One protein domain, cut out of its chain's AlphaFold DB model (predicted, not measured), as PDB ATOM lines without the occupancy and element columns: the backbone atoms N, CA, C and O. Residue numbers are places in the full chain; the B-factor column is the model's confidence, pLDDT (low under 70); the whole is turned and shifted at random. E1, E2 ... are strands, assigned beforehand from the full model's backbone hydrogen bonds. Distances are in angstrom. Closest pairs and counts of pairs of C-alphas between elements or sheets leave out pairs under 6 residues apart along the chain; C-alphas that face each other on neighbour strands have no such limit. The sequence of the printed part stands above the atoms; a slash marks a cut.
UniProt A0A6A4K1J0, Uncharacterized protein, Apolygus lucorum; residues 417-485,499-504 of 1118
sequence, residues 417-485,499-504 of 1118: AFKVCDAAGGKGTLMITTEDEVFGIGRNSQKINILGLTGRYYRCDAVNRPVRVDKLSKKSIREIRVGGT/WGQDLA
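AT A GLANCE: This is residues 417 to 485 and 499 to 504 of the 1118 residues of an uncharacterized protein of Apolygus lucorum (UniProt A0A6A4K1J0). One twisted sheet of four strands, E1 to E4, makes a wall with one face bare; the long loop of residues 444 to 461 packs over its other face. E5 covers this same face near the E1 edge, and the short E6 lies beyond the loop from the sheet. Printed are 75 residues with six named strands, E1 to E6 along the chain, and no named helix; 37 residues are in named elements, under half, and the class is all strand. The antiparallel sheet has the order E1, E2, E3, E4. The whole is compact, with a radius of gyration of the C-alphas of 11.2 A and spans of 32 by 21 by 20 A.

IN THESE COORDINATES: E1, residues 417 to 423, begins with C-alpha 417 at (-25.619, 21.160, 14.124) and is 19.4 A long. E2, residues 426 to 433, measures 22.6 A; E3, residues 438 to 443, 16.4 A; E4, residues 462 to 468, 14.4 A; E5, residues 477 to 482, 13.8 A. E6, residues 499 to 501, measures 7.1 A and ends with C-alpha 501 at (-10.229, 11.243, -2.303).

HOW THE PARTS SIT: E1 to E4 form a meander, each strand the antiparallel neighbour of the one before. The hairpin E1 and E2 has N 421 and O 428 at 2.7 A, E2 and E3 N 429 and O 441 at 2.7 A, and E3 and E4 N 440 and O 467 at 2.8 A, each within hydrogen-bond range. E5 pairs with no named strand; its closest C-alphas to E1 are Cys 421 and Val 482, 6.1 A. E6 also pairs with no named strand and is apart from E5.

THE WHOLE: The C-alphas farthest apart, Thr 434 and Ala 504, are 36.2 A apart. Residues 486 to 498 are cut out, with C-alphas 485 and 499 at 8.8 A. The link E3 to E4 is long, 18 residues. The mean pLDDT of the printed part is 72.5; 32 residues are under 70, among them 417 to 429 and 458 to 466.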
ATOM      1  N   ALA A 417     -25.312  21.539  15.498       52.03
ATOM      2  CA  ALA A 417     -25.619  21.160  14.124       52.03
ATOM      3  C   ALA A 417     -25.021  19.789  13.797       52.03
ATOM      4  O   ALA A 417     -23.962  19.427  14.309       52.03
ATOM      5  N   PHE A 418     -25.666  19.041  12.905       62.62
ATOM      6  CA  PHE A 418     -25.134  17.786  12.382       62.62
ATOM      7  C   PHE A 418     -25.445  17.636  10.889       62.62
ATOM      8  O   PHE A 418     -26.427  18.179  10.382       62.62
ATOM      9  N   LYS A 419     -24.598  16.894  10.171       59.38
ATOM     10  CA  LYS A 419     -24.740  16.581   8.750       59.38
ATOM     11  C   LYS A 419     -24.554  15.087   8.532       59.38
ATOM     12  O   LYS A 419     -23.475  14.549   8.763       59.38
ATOM     13  N   VAL A 420     -25.610  14.438   8.050       57.91
ATOM     14  CA  VAL A 420     -25.560  13.046   7.591       57.91
ATOM     15  C   VAL A 420     -24.929  12.999   6.197       57.91
ATOM     16  O   VAL A 420     -25.227  13.837   5.341       57.91
ATOM     17  N   CYS A 421     -24.044  12.031   6.001       59.00
ATOM     18  CA  CYS A 421     -23.252  11.778   4.808       59.00
ATOM     19  C   CYS A 421     -23.579  10.358   4.327       59.00
ATOM     20  O   CYS A 421     -23.320   9.396   5.049       59.00
ATOM     21  N   ASP A 422     -24.146  10.224   3.132       54.72
ATOM     22  CA  ASP A 422     -24.412   8.933   2.486       54.72
ATOM     23  C   ASP A 422     -23.885   9.015   1.051       54.72
ATOM     24  O   ASP A 422     -24.457   9.713   0.210       54.72
ATOM     25  N   ALA A 423     -22.702   8.438   0.818       54.38
ATOM     26  CA  ALA A 423     -21.880   8.764  -0.342       54.38
ATOM     27  C   ALA A 423     -20.921   7.624  -0.728       54.38
ATOM     28  O   ALA A 423     -20.109   7.204   0.088       54.38
ATOM     29  N   ALA A 424     -21.013   7.143  -1.980       51.88
ATOM     30  CA  ALA A 424     -20.062   6.254  -2.677       51.88
ATOM     31  C   ALA A 424     -19.284   5.249  -1.788       51.88
ATOM     32  O   ALA A 424     -18.053   5.188  -1.803       51.88
ATOM     33  N   GLY A 425     -20.013   4.441  -1.010       50.22
ATOM     34  CA  GLY A 425     -19.444   3.375  -0.172       50.22
ATOM     35  C   GLY A 425     -19.068   3.774   1.263       50.22
ATOM     36  O   GLY A 425     -18.677   2.904   2.037       50.22
ATOM     37  N   GLY A 426     -19.228   5.043   1.648       53.62
ATOM     38  CA  GLY A 426     -19.135   5.536   3.024       53.62
ATOM     39  C   GLY A 426     -20.478   6.073   3.543       53.62
ATOM     40  O   GLY A 426     -21.295   6.597   2.787       53.62
ATOM     41  N   LYS A 427     -20.722   5.930   4.849       63.81
ATOM     42  CA  LYS A 427     -21.957   6.359   5.528       63.81
ATOM     43  C   LYS A 427     -21.644   6.888   6.911       63.81
ATOM     44  O   LYS A 427     -21.228   6.111   7.760       63.81
ATOM     45  N   GLY A 428     -21.882   8.159   7.193       64.31
ATOM     46  CA  GLY A 428     -21.593   8.692   8.520       64.31
ATOM     47  C   GLY A 428     -22.219  10.042   8.809       64.31
ATOM     48  O   GLY A 428     -22.999  10.562   8.026       64.31
ATOM     49  N   THR A 429     -21.926  10.597   9.974       69.88
ATOM     50  CA  THR A 429     -22.465  11.863  10.458       69.88
ATOM     51  C   THR A 429     -21.325  12.730  10.968       69.88
ATOM     52  O   THR A 429     -20.505  12.274  11.765       69.88
ATOM     53  N   LEU A 430     -21.285  13.982  10.515       70.56
ATOM     54  CA  LEU A 430     -20.442  15.033  11.076       70.56
ATOM     55  C   LEU A 430     -21.275  15.891  12.026       70.56
ATOM     56  O   LEU A 430     -22.392  16.272  11.696       70.56
ATOM     57  N   MET A 431     -20.748  16.191  13.202       77.44
ATOM     58  CA  MET A 431     -21.415  16.942  14.263       77.44
ATOM     59  C   MET A 431     -20.564  18.147  14.632       77.44
ATOM     60  O   MET A 431     -19.347  18.025  14.734       77.44
ATOM     61  N   ILE A 432     -21.207  19.290  14.846       75.81
ATOM     62  CA  ILE A 432     -20.590  20.526  15.322       75.81
ATOM     63  C   ILE A 432     -21.170  20.820  16.698       75.81
ATOM     64  O   ILE A 432     -22.395  20.876  16.859       75.81
ATOM     65  N   THR A 433     -20.311  21.012  17.690       76.69
ATOM     66  CA  THR A 433     -20.747  21.365  19.040       76.69
ATOM     67  C   THR A 433     -20.917  22.877  19.209       76.69
ATOM     68  O   THR A 433     -20.468  23.674  18.384       76.69
ATOM     69  N   THR A 434     -21.571  23.290  20.292       73.25
ATOM     70  CA  THR A 434     -21.661  24.685  20.746       73.25
ATOM     71  C   THR A 434     -20.293  25.282  21.086       73.25
ATOM     72  O   THR A 434     -20.149  26.498  21.061       73.25
ATOM     73  N   GLU A 435     -19.281  24.443  21.323       76.75
ATOM     74  CA  GLU A 435     -17.885  24.836  21.549       76.75
ATOM     75  C   GLU A 435     -17.041  24.876  20.257       76.75
ATOM     76  O   GLU A 435     -15.812  24.896  20.315       76.75
ATOM     77  N   ASP A 436     -17.679  24.860  19.079       79.31
ATOM     78  CA  ASP A 436     -17.025  24.816  17.761       79.31
ATOM     79  C   ASP A 436     -16.131  23.580  17.538       79.31
ATOM     80  O   ASP A 436     -15.215  23.587  16.708       79.31
ATOM     81  N   GLU A 437     -16.394  22.484  18.249       81.56
ATOM     82  CA  GLU A 437     -15.712  21.208  18.037       81.56
ATOM     83  C   GLU A 437     -16.427  20.389  16.961       81.56
ATOM     84  O   GLU A 437     -17.656  20.322  16.935       81.56
ATOM     85  N   VAL A 438     -15.663  19.751  16.068       82.06
ATOM     86  CA  VAL A 438     -16.221  18.946  14.971       82.06
ATOM     87  C   VAL A 438     -15.912  17.477  15.214       82.06
ATOM     88  O   VAL A 438     -14.755  17.123  15.425       82.06
ATOM     89  N   PHE A 439     -16.921  16.612  15.148       78.69
ATOM     90  CA  PHE A 439     -16.793  15.165  15.327       78.69
ATOM     91  C   PHE A 439     -17.376  14.409  14.136       78.69
ATOM     92  O   PHE A 439     -18.450  14.756  13.665       78.69
ATOM     93  N   GLY A 440     -16.705  13.355  13.677       69.56
ATOM     94  CA  GLY A 440     -17.192  12.430  12.656       69.56
ATOM     95  C   GLY A 440     -17.418  11.034  13.229       69.56
ATOM     96  O   GLY A 440     -16.589  10.530  13.987       69.56
ATOM     97  N   ILE A 441     -18.533  10.404  12.866       70.69
ATOM     98  CA  ILE A 441     -18.854   9.005  13.186       70.69
ATOM     99  C   ILE A 441     -19.405   8.315  11.937       70.69
ATOM    100  O   ILE A 441     -20.162   8.922  11.190       70.69
ATOM    101  N   GLY A 442     -19.054   7.056  11.700       69.50
ATOM    102  CA  GLY A 442     -19.567   6.255  10.591       69.50
ATOM    103  C   GLY A 442     -18.478   5.630   9.728       69.50
ATOM    104  O   GLY A 442     -17.324   5.521  10.125       69.50
ATOM    105  N   ARG A 443     -18.864   5.167   8.548       66.38
ATOM    106  CA  ARG A 443     -18.046   4.425   7.605       66.38
ATOM    107  C   ARG A 443     -17.362   5.360   6.600       66.38
ATOM    108  O   ARG A 443     -18.065   6.057   5.869       66.38
ATOM    109  N   ASN A 444     -16.034   5.356   6.526       68.81
ATOM    110  CA  ASN A 444     -15.310   5.827   5.339       68.81
ATOM    111  C   ASN A 444     -15.155   4.638   4.370       68.81
ATOM    112  O   ASN A 444     -15.263   3.485   4.770       68.81
ATOM    113  N   SER A 445     -14.913   4.885   3.088       64.19
ATOM    114  CA  SER A 445     -14.450   3.821   2.183       64.19
ATOM    115  C   SER A 445     -12.918   3.787   2.248       64.19
ATOM    116  O   SER A 445     -12.329   4.857   2.392       64.19
ATOM    117  N   GLN A 446     -12.247   2.629   2.129       58.03
ATOM    118  CA  GLN A 446     -10.775   2.487   2.269       58.03
ATOM    119  C   GLN A 446      -9.932   3.538   1.515       58.03
ATOM    120  O   GLN A 446      -8.783   3.788   1.882       58.03
ATOM    121  N   LYS A 447     -10.492   4.167   0.472       66.00
ATOM    122  CA  LYS A 447      -9.843   5.180  -0.379       66.00
ATOM    123  C   LYS A 447     -10.475   6.584  -0.302       66.00
ATOM    124  O   LYS A 447     -10.049   7.472  -1.032       66.00
ATOM    125  N   ILE A 448     -11.490   6.803   0.540       74.19
ATOM    126  CA  ILE A 448     -12.271   8.052   0.603       74.19
ATOM    127  C   ILE A 448     -12.557   8.443   2.059       74.19
ATOM    128  O   ILE A 448     -13.331   7.786   2.754       74.19
ATOM    129  N   ASN A 449     -12.006   9.574   2.501       83.19
ATOM    130  CA  ASN A 449     -12.255  10.131   3.833       83.19
ATOM    131  C   ASN A 449     -13.441  11.096   3.834       83.19
ATOM    132  O   ASN A 449     -13.257  12.294   4.002       83.19
ATOM    133  N   ILE A 450     -14.668  10.614   3.659       77.56
ATOM    134  CA  ILE A 450     -15.846  11.500   3.630       77.56
ATOM    135  C   ILE A 450     -16.058  12.260   4.953       77.56
ATOM    136  O   ILE A 450     -16.580  13.373   4.946       77.56
ATOM    137  N   LEU A 451     -15.582  11.715   6.078       82.50
ATOM    138  CA  LEU A 451     -15.710  12.313   7.413       82.50
ATOM    139  C   LEU A 451     -14.626  13.351   7.753       82.50
ATOM    140  O   LEU A 451     -14.629  13.899   8.853       82.50
ATOM    141  N   GLY A 452     -13.666  13.613   6.863       81.81
ATOM    142  CA  GLY A 452     -12.593  14.580   7.120       81.81
ATOM    143  C   GLY A 452     -11.705  14.209   8.314       81.81
ATOM    144  O   GLY A 452     -10.995  15.054   8.847       81.81
ATOM    145  N   LEU A 453     -11.726  12.952   8.752       84.38
ATOM    146  CA  LEU A 453     -10.970  12.485   9.911       84.38
ATOM    147  C   LEU A 453      -9.466  12.580   9.653       84.38
ATOM    148  O   LEU A 453      -9.021  12.646   8.510       84.38
ATOM    149  N   THR A 454      -8.674  12.583  10.721       77.62
ATOM    150  CA  THR A 454      -7.210  12.684  10.666       77.62
ATOM    151  C   THR A 454      -6.526  11.545  11.423       77.62
ATOM    152  O   THR A 454      -7.168  10.738  12.101       77.62
ATOM    153  N   GLY A 455      -5.200  11.440  11.298       77.12
ATOM    154  CA  GLY A 455      -4.399  10.473  12.058       77.12
ATOM    155  C   GLY A 455      -4.622   9.033  11.600       77.12
ATOM    156  O   GLY A 455      -4.495   8.736  10.427       77.12
ATOM    157  N   ARG A 456      -4.958   8.105  12.496       68.31
ATOM    158  CA  ARG A 456      -5.218   6.704  12.100       68.31
ATOM    159  C   ARG A 456      -6.613   6.463  11.512       68.31
ATOM    160  O   ARG A 456      -6.859   5.383  10.999       68.31
ATOM    161  N   TYR A 457      -7.519   7.442  11.600       71.38
ATOM    162  CA  TYR A 457      -8.952   7.245  11.343       71.38
ATOM    163  C   TYR A 457      -9.408   7.601   9.923       71.38
ATOM    164  O   TYR A 457     -10.503   7.218   9.523       71.38
ATOM    165  N   TYR A 458      -8.591   8.304   9.134       69.38
ATOM    166  CA  TYR A 458      -8.989   8.759   7.794       69.38
ATOM    167  C   TYR A 458      -9.069   7.634   6.749       69.38
ATOM    168  O   TYR A 458      -9.771   7.781   5.754       69.38
ATOM    169  N   ARG A 459      -8.381   6.509   6.989       68.94
ATOM    170  CA  ARG A 459      -8.461   5.262   6.200       68.94
ATOM    171  C   ARG A 459      -9.257   4.158   6.904       68.94
ATOM    172  O   ARG A 459      -9.333   3.046   6.396       68.94
ATOM    173  N   CYS A 460      -9.812   4.427   8.086       65.00
ATOM    174  CA  CYS A 460     -10.612   3.432   8.789       65.00
ATOM    175  C   CYS A 460     -11.937   3.248   8.069       65.00
ATOM    176  O   CYS A 460     -12.716   4.195   8.003       65.00
ATOM    177  N   ASP A 461     -12.218   2.023   7.628       62.97
ATOM    178  CA  ASP A 461     -13.506   1.708   7.023       62.97
ATOM    179  C   ASP A 461     -14.652   2.048   7.961       62.97
ATOM    180  O   ASP A 461     -15.597   2.666   7.523       62.97
ATOM    181  N   ALA A 462     -14.571   1.748   9.257       64.88
ATOM    182  CA  ALA A 462     -15.636   2.063  10.204       64.88
ATOM    183  C   ALA A 462     -15.114   2.827  11.423       64.88
ATOM    184  O   ALA A 462     -14.150   2.431  12.080       64.88
ATOM    185  N   VAL A 463     -15.788   3.926  11.747       60.91
ATOM    186  CA  VAL A 463     -15.513   4.801  12.884       60.91
ATOM    187  C   VAL A 463     -16.750   4.790  13.774       60.91
ATOM    188  O   VAL A 463     -17.644   5.614  13.646       60.91
ATOM    189  N   ASN A 464     -16.811   3.812  14.677       57.00
ATOM    190  CA  ASN A 464     -18.012   3.489  15.465       57.00
ATOM    191  C   ASN A 464     -18.174   4.331  16.743       57.00
ATOM    192  O   ASN A 464     -18.965   4.003  17.621       57.00
ATOM    193  N   ARG A 465     -17.398   5.407  16.874       53.56
ATOM    194  CA  ARG A 465     -17.518   6.399  17.947       53.56
ATOM    195  C   ARG A 465     -17.270   7.788  17.374       53.56
ATOM    196  O   ARG A 465     -16.508   7.877  16.411       53.56
ATOM    197  N   PRO A 466     -17.831   8.857  17.956       65.12
ATOM    198  CA  PRO A 466     -17.506  10.212  17.535       65.12
ATOM    199  C   PRO A 466     -15.999  10.451  17.673       65.12
ATOM    200  O   PRO A 466     -15.445  10.419  18.772       65.12
ATOM    201  N   VAL A 467     -15.318  10.643  16.547       72.75
ATOM    202  CA  VAL A 467     -13.899  10.995  16.503       72.75
ATOM    203  C   VAL A 467     -13.796  12.454  16.122       72.75
ATOM    204  O   VAL A 467     -14.381  12.899  15.139       72.75
ATOM    205  N   ARG A 468     -13.043  13.205  16.916       81.00
ATOM    206  CA  ARG A 468     -12.804  14.613  16.649       81.00
ATOM    207  C   ARG A 468     -12.092  14.788  15.306       81.00
ATOM    208  O   ARG A 468     -11.098  14.124  15.024       81.00
ATOM    209  N   VAL A 469     -12.592  15.706  14.493       87.88
ATOM    210  CA  VAL A 469     -11.958  16.168  13.263       87.88
ATOM    211  C   VAL A 469     -11.042  17.330  13.628       87.88
ATOM    212  O   VAL A 469     -11.453  18.493  13.628       87.88
ATOM    213  N   ASP A 470      -9.795  17.021  13.985       85.00
ATOM    214  CA  ASP A 470      -8.863  17.995  14.575       85.00
ATOM    215  C   ASP A 470      -8.607  19.213  13.676       85.00
ATOM    216  O   ASP A 470      -8.409  20.323  14.164       85.00
ATOM    217  N   LYS A 471      -8.632  19.024  12.352       88.31
ATOM    218  CA  LYS A 471      -8.351  20.088  11.373       88.31
ATOM    219  C   LYS A 471      -9.490  21.098  11.209       88.31
ATOM    220  O   LYS A 471      -9.219  22.230  10.814       88.31
ATOM    221  N   LEU A 472     -10.728  20.699  11.512       89.88
ATOM    222  CA  LEU A 472     -11.926  21.548  11.410       89.88
ATOM    223  C   LEU A 472     -12.399  22.060  12.775       89.88
ATOM    224  O   LEU A 472     -13.066  23.086  12.871       89.88
ATOM    225  N   SER A 473     -12.034  21.356  13.840       88.69
ATOM    226  CA  SER A 473     -12.318  21.741  15.216       88.69
ATOM    227  C   SER A 473     -11.713  23.101  15.573       88.69
ATOM    228  O   SER A 473     -10.571  23.396  15.219       88.69
ATOM    229  N   LYS A 474     -12.466  23.921  16.316       87.06
ATOM    230  CA  LYS A 474     -12.112  25.294  16.722       87.06
ATOM    231  C   LYS A 474     -11.890  26.267  15.563       87.06
ATOM    232  O   LYS A 474     -11.224  27.288  15.726       87.06
ATOM    233  N   LYS A 475     -12.409  25.946  14.378       87.19
ATOM    234  CA  LYS A 475     -12.423  26.858  13.228       87.19
ATOM    235  C   LYS A 475     -13.746  27.600  13.094       87.19
ATOM    236  O   LYS A 475     -13.943  28.241  12.081       87.19
ATOM    237  N   SER A 476     -14.647  27.497  14.075       89.00
ATOM    238  CA  SER A 476     -15.979  28.115  14.026       89.00
ATOM    239  C   SER A 476     -16.709  27.783  12.727       89.00
ATOM    240  O   SER A 476     -17.138  28.648  11.965       89.00
ATOM    241  N   ILE A 477     -16.804  26.481  12.452       90.19
ATOM    242  CA  ILE A 477     -17.437  25.968  11.241       90.19
ATOM    243  C   ILE A 477     -18.928  26.289  11.279       90.19
ATOM    244  O   ILE A 477     -19.642  25.859  12.191       90.19
ATOM    245  N   ARG A 478     -19.393  27.031  10.269       85.31
ATOM    246  CA  ARG A 478     -20.808  27.377  10.104       85.31
ATOM    247  C   ARG A 478     -21.551  26.375   9.231       85.31
ATOM    248  O   ARG A 478     -22.736  26.146   9.439       85.31
ATOM    249  N   GLU A 479     -20.864  25.772   8.261       81.19
ATOM    250  CA  GLU A 479     -21.483  24.897   7.266       81.19
ATOM    251  C   GLU A 479     -20.546  23.751   6.880       81.19
ATOM    252  O   GLU A 479     -19.347  23.947   6.699       81.19
ATOM    253  N   ILE A 480     -21.113  22.551   6.730       84.12
ATOM    254  CA  ILE A 480     -20.430  21.364   6.210       84.12
ATOM    255  C   ILE A 480     -21.259  20.786   5.058       84.12
ATOM    256  O   ILE A 480     -22.484  20.621   5.163       84.12
ATOM    257  N   ARG A 481     -20.581  20.452   3.959       83.81
ATOM    258  CA  ARG A 481     -21.136  19.773   2.786       83.81
ATOM    259  C   ARG A 481     -20.272  18.570   2.453       83.81
ATOM    260  O   ARG A 481     -19.053  18.656   2.455       83.81
ATOM    261  N   VAL A 482     -20.917  17.442   2.192       78.44
ATOM    262  CA  VAL A 482     -20.235  16.201   1.831       78.44
ATOM    263  C   VAL A 482     -20.933  15.643   0.607       78.44
ATOM    264  O   VAL A 482     -22.157  15.520   0.594       78.44
ATOM    265  N   GLY A 483     -20.139  15.405  -0.427       72.31
ATOM    266  CA  GLY A 483     -20.529  14.802  -1.688       72.31
ATOM    267  C   GLY A 483     -20.105  13.335  -1.754       72.31
ATOM    268  O   GLY A 483     -19.853  12.713  -0.727       72.31
ATOM    269  N   GLY A 484     -20.015  12.784  -2.964       72.56
ATOM    270  CA  GLY A 484     -19.703  11.365  -3.195       72.56
ATOM    271  C   GLY A 484     -18.296  10.979  -2.731       72.56
ATOM    272  O   GLY A 484     -18.120  10.051  -1.947       72.56
ATOM    273  N   THR A 485     -17.293  11.713  -3.201       76.44
ATOM    274  CA  THR A 485     -15.873  11.434  -2.936       76.44
ATOM    275  C   THR A 485     -15.155  12.571  -2.211       76.44
ATOM    276  O   THR A 485     -14.010  12.404  -1.786       76.44
ATOM    277  N   TRP A 499     -11.588  18.283   1.604       88.88
ATOM    278  CA  TRP A 499     -10.969  16.970   1.801       88.88
ATOM    279  C   TRP A 499     -11.651  15.902   0.934       88.88
ATOM    280  O   TRP A 499     -12.630  16.188   0.243       88.88
ATOM    281  N   GLY A 500     -11.175  14.656   1.006       84.25
ATOM    282  CA  GLY A 500     -11.804  13.513   0.341       84.25
ATOM    283  C   GLY A 500     -10.791  12.605  -0.344       84.25
ATOM    284  O   GLY A 500      -9.694  12.409   0.165       84.25
ATOM    285  N   GLN A 501     -11.155  12.022  -1.481       79.44
ATOM    286  CA  GLN A 501     -10.229  11.243  -2.303       79.44
ATOM    287  C   GLN A 501      -9.294  12.161  -3.096       79.44
ATOM    288  O   GLN A 501      -9.766  13.115  -3.718       79.44
ATOM    289  N   ASP A 502      -7.992  11.864  -3.117       73.88
ATOM    290  CA  ASP A 502      -7.072  12.570  -4.007       73.88
ATOM    291  C   ASP A 502      -7.405  12.240  -5.473       73.88
ATOM    292  O   ASP A 502      -7.441  11.084  -5.906       73.88
ATOM    293  N   LEU A 503      -7.714  13.290  -6.234       66.12
ATOM    294  CA  LEU A 503      -8.193  13.190  -7.610       66.12
ATOM    295  C   LEU A 503      -7.056  12.965  -8.620       66.12
ATOM    296  O   LEU A 503      -7.322  12.514  -9.735       66.12
ATOM    297  N   ALA A 504      -5.810  13.267  -8.243       62.44
ATOM    298  CA  ALA A 504      -4.613  13.028  -9.045       62.44
ATOM    299  C   ALA A 504      -4.028  11.635  -8.768       62.44
ATOM    300  O   ALA A 504      -3.686  10.915  -9.708       62.44
TER     301      ALA A 504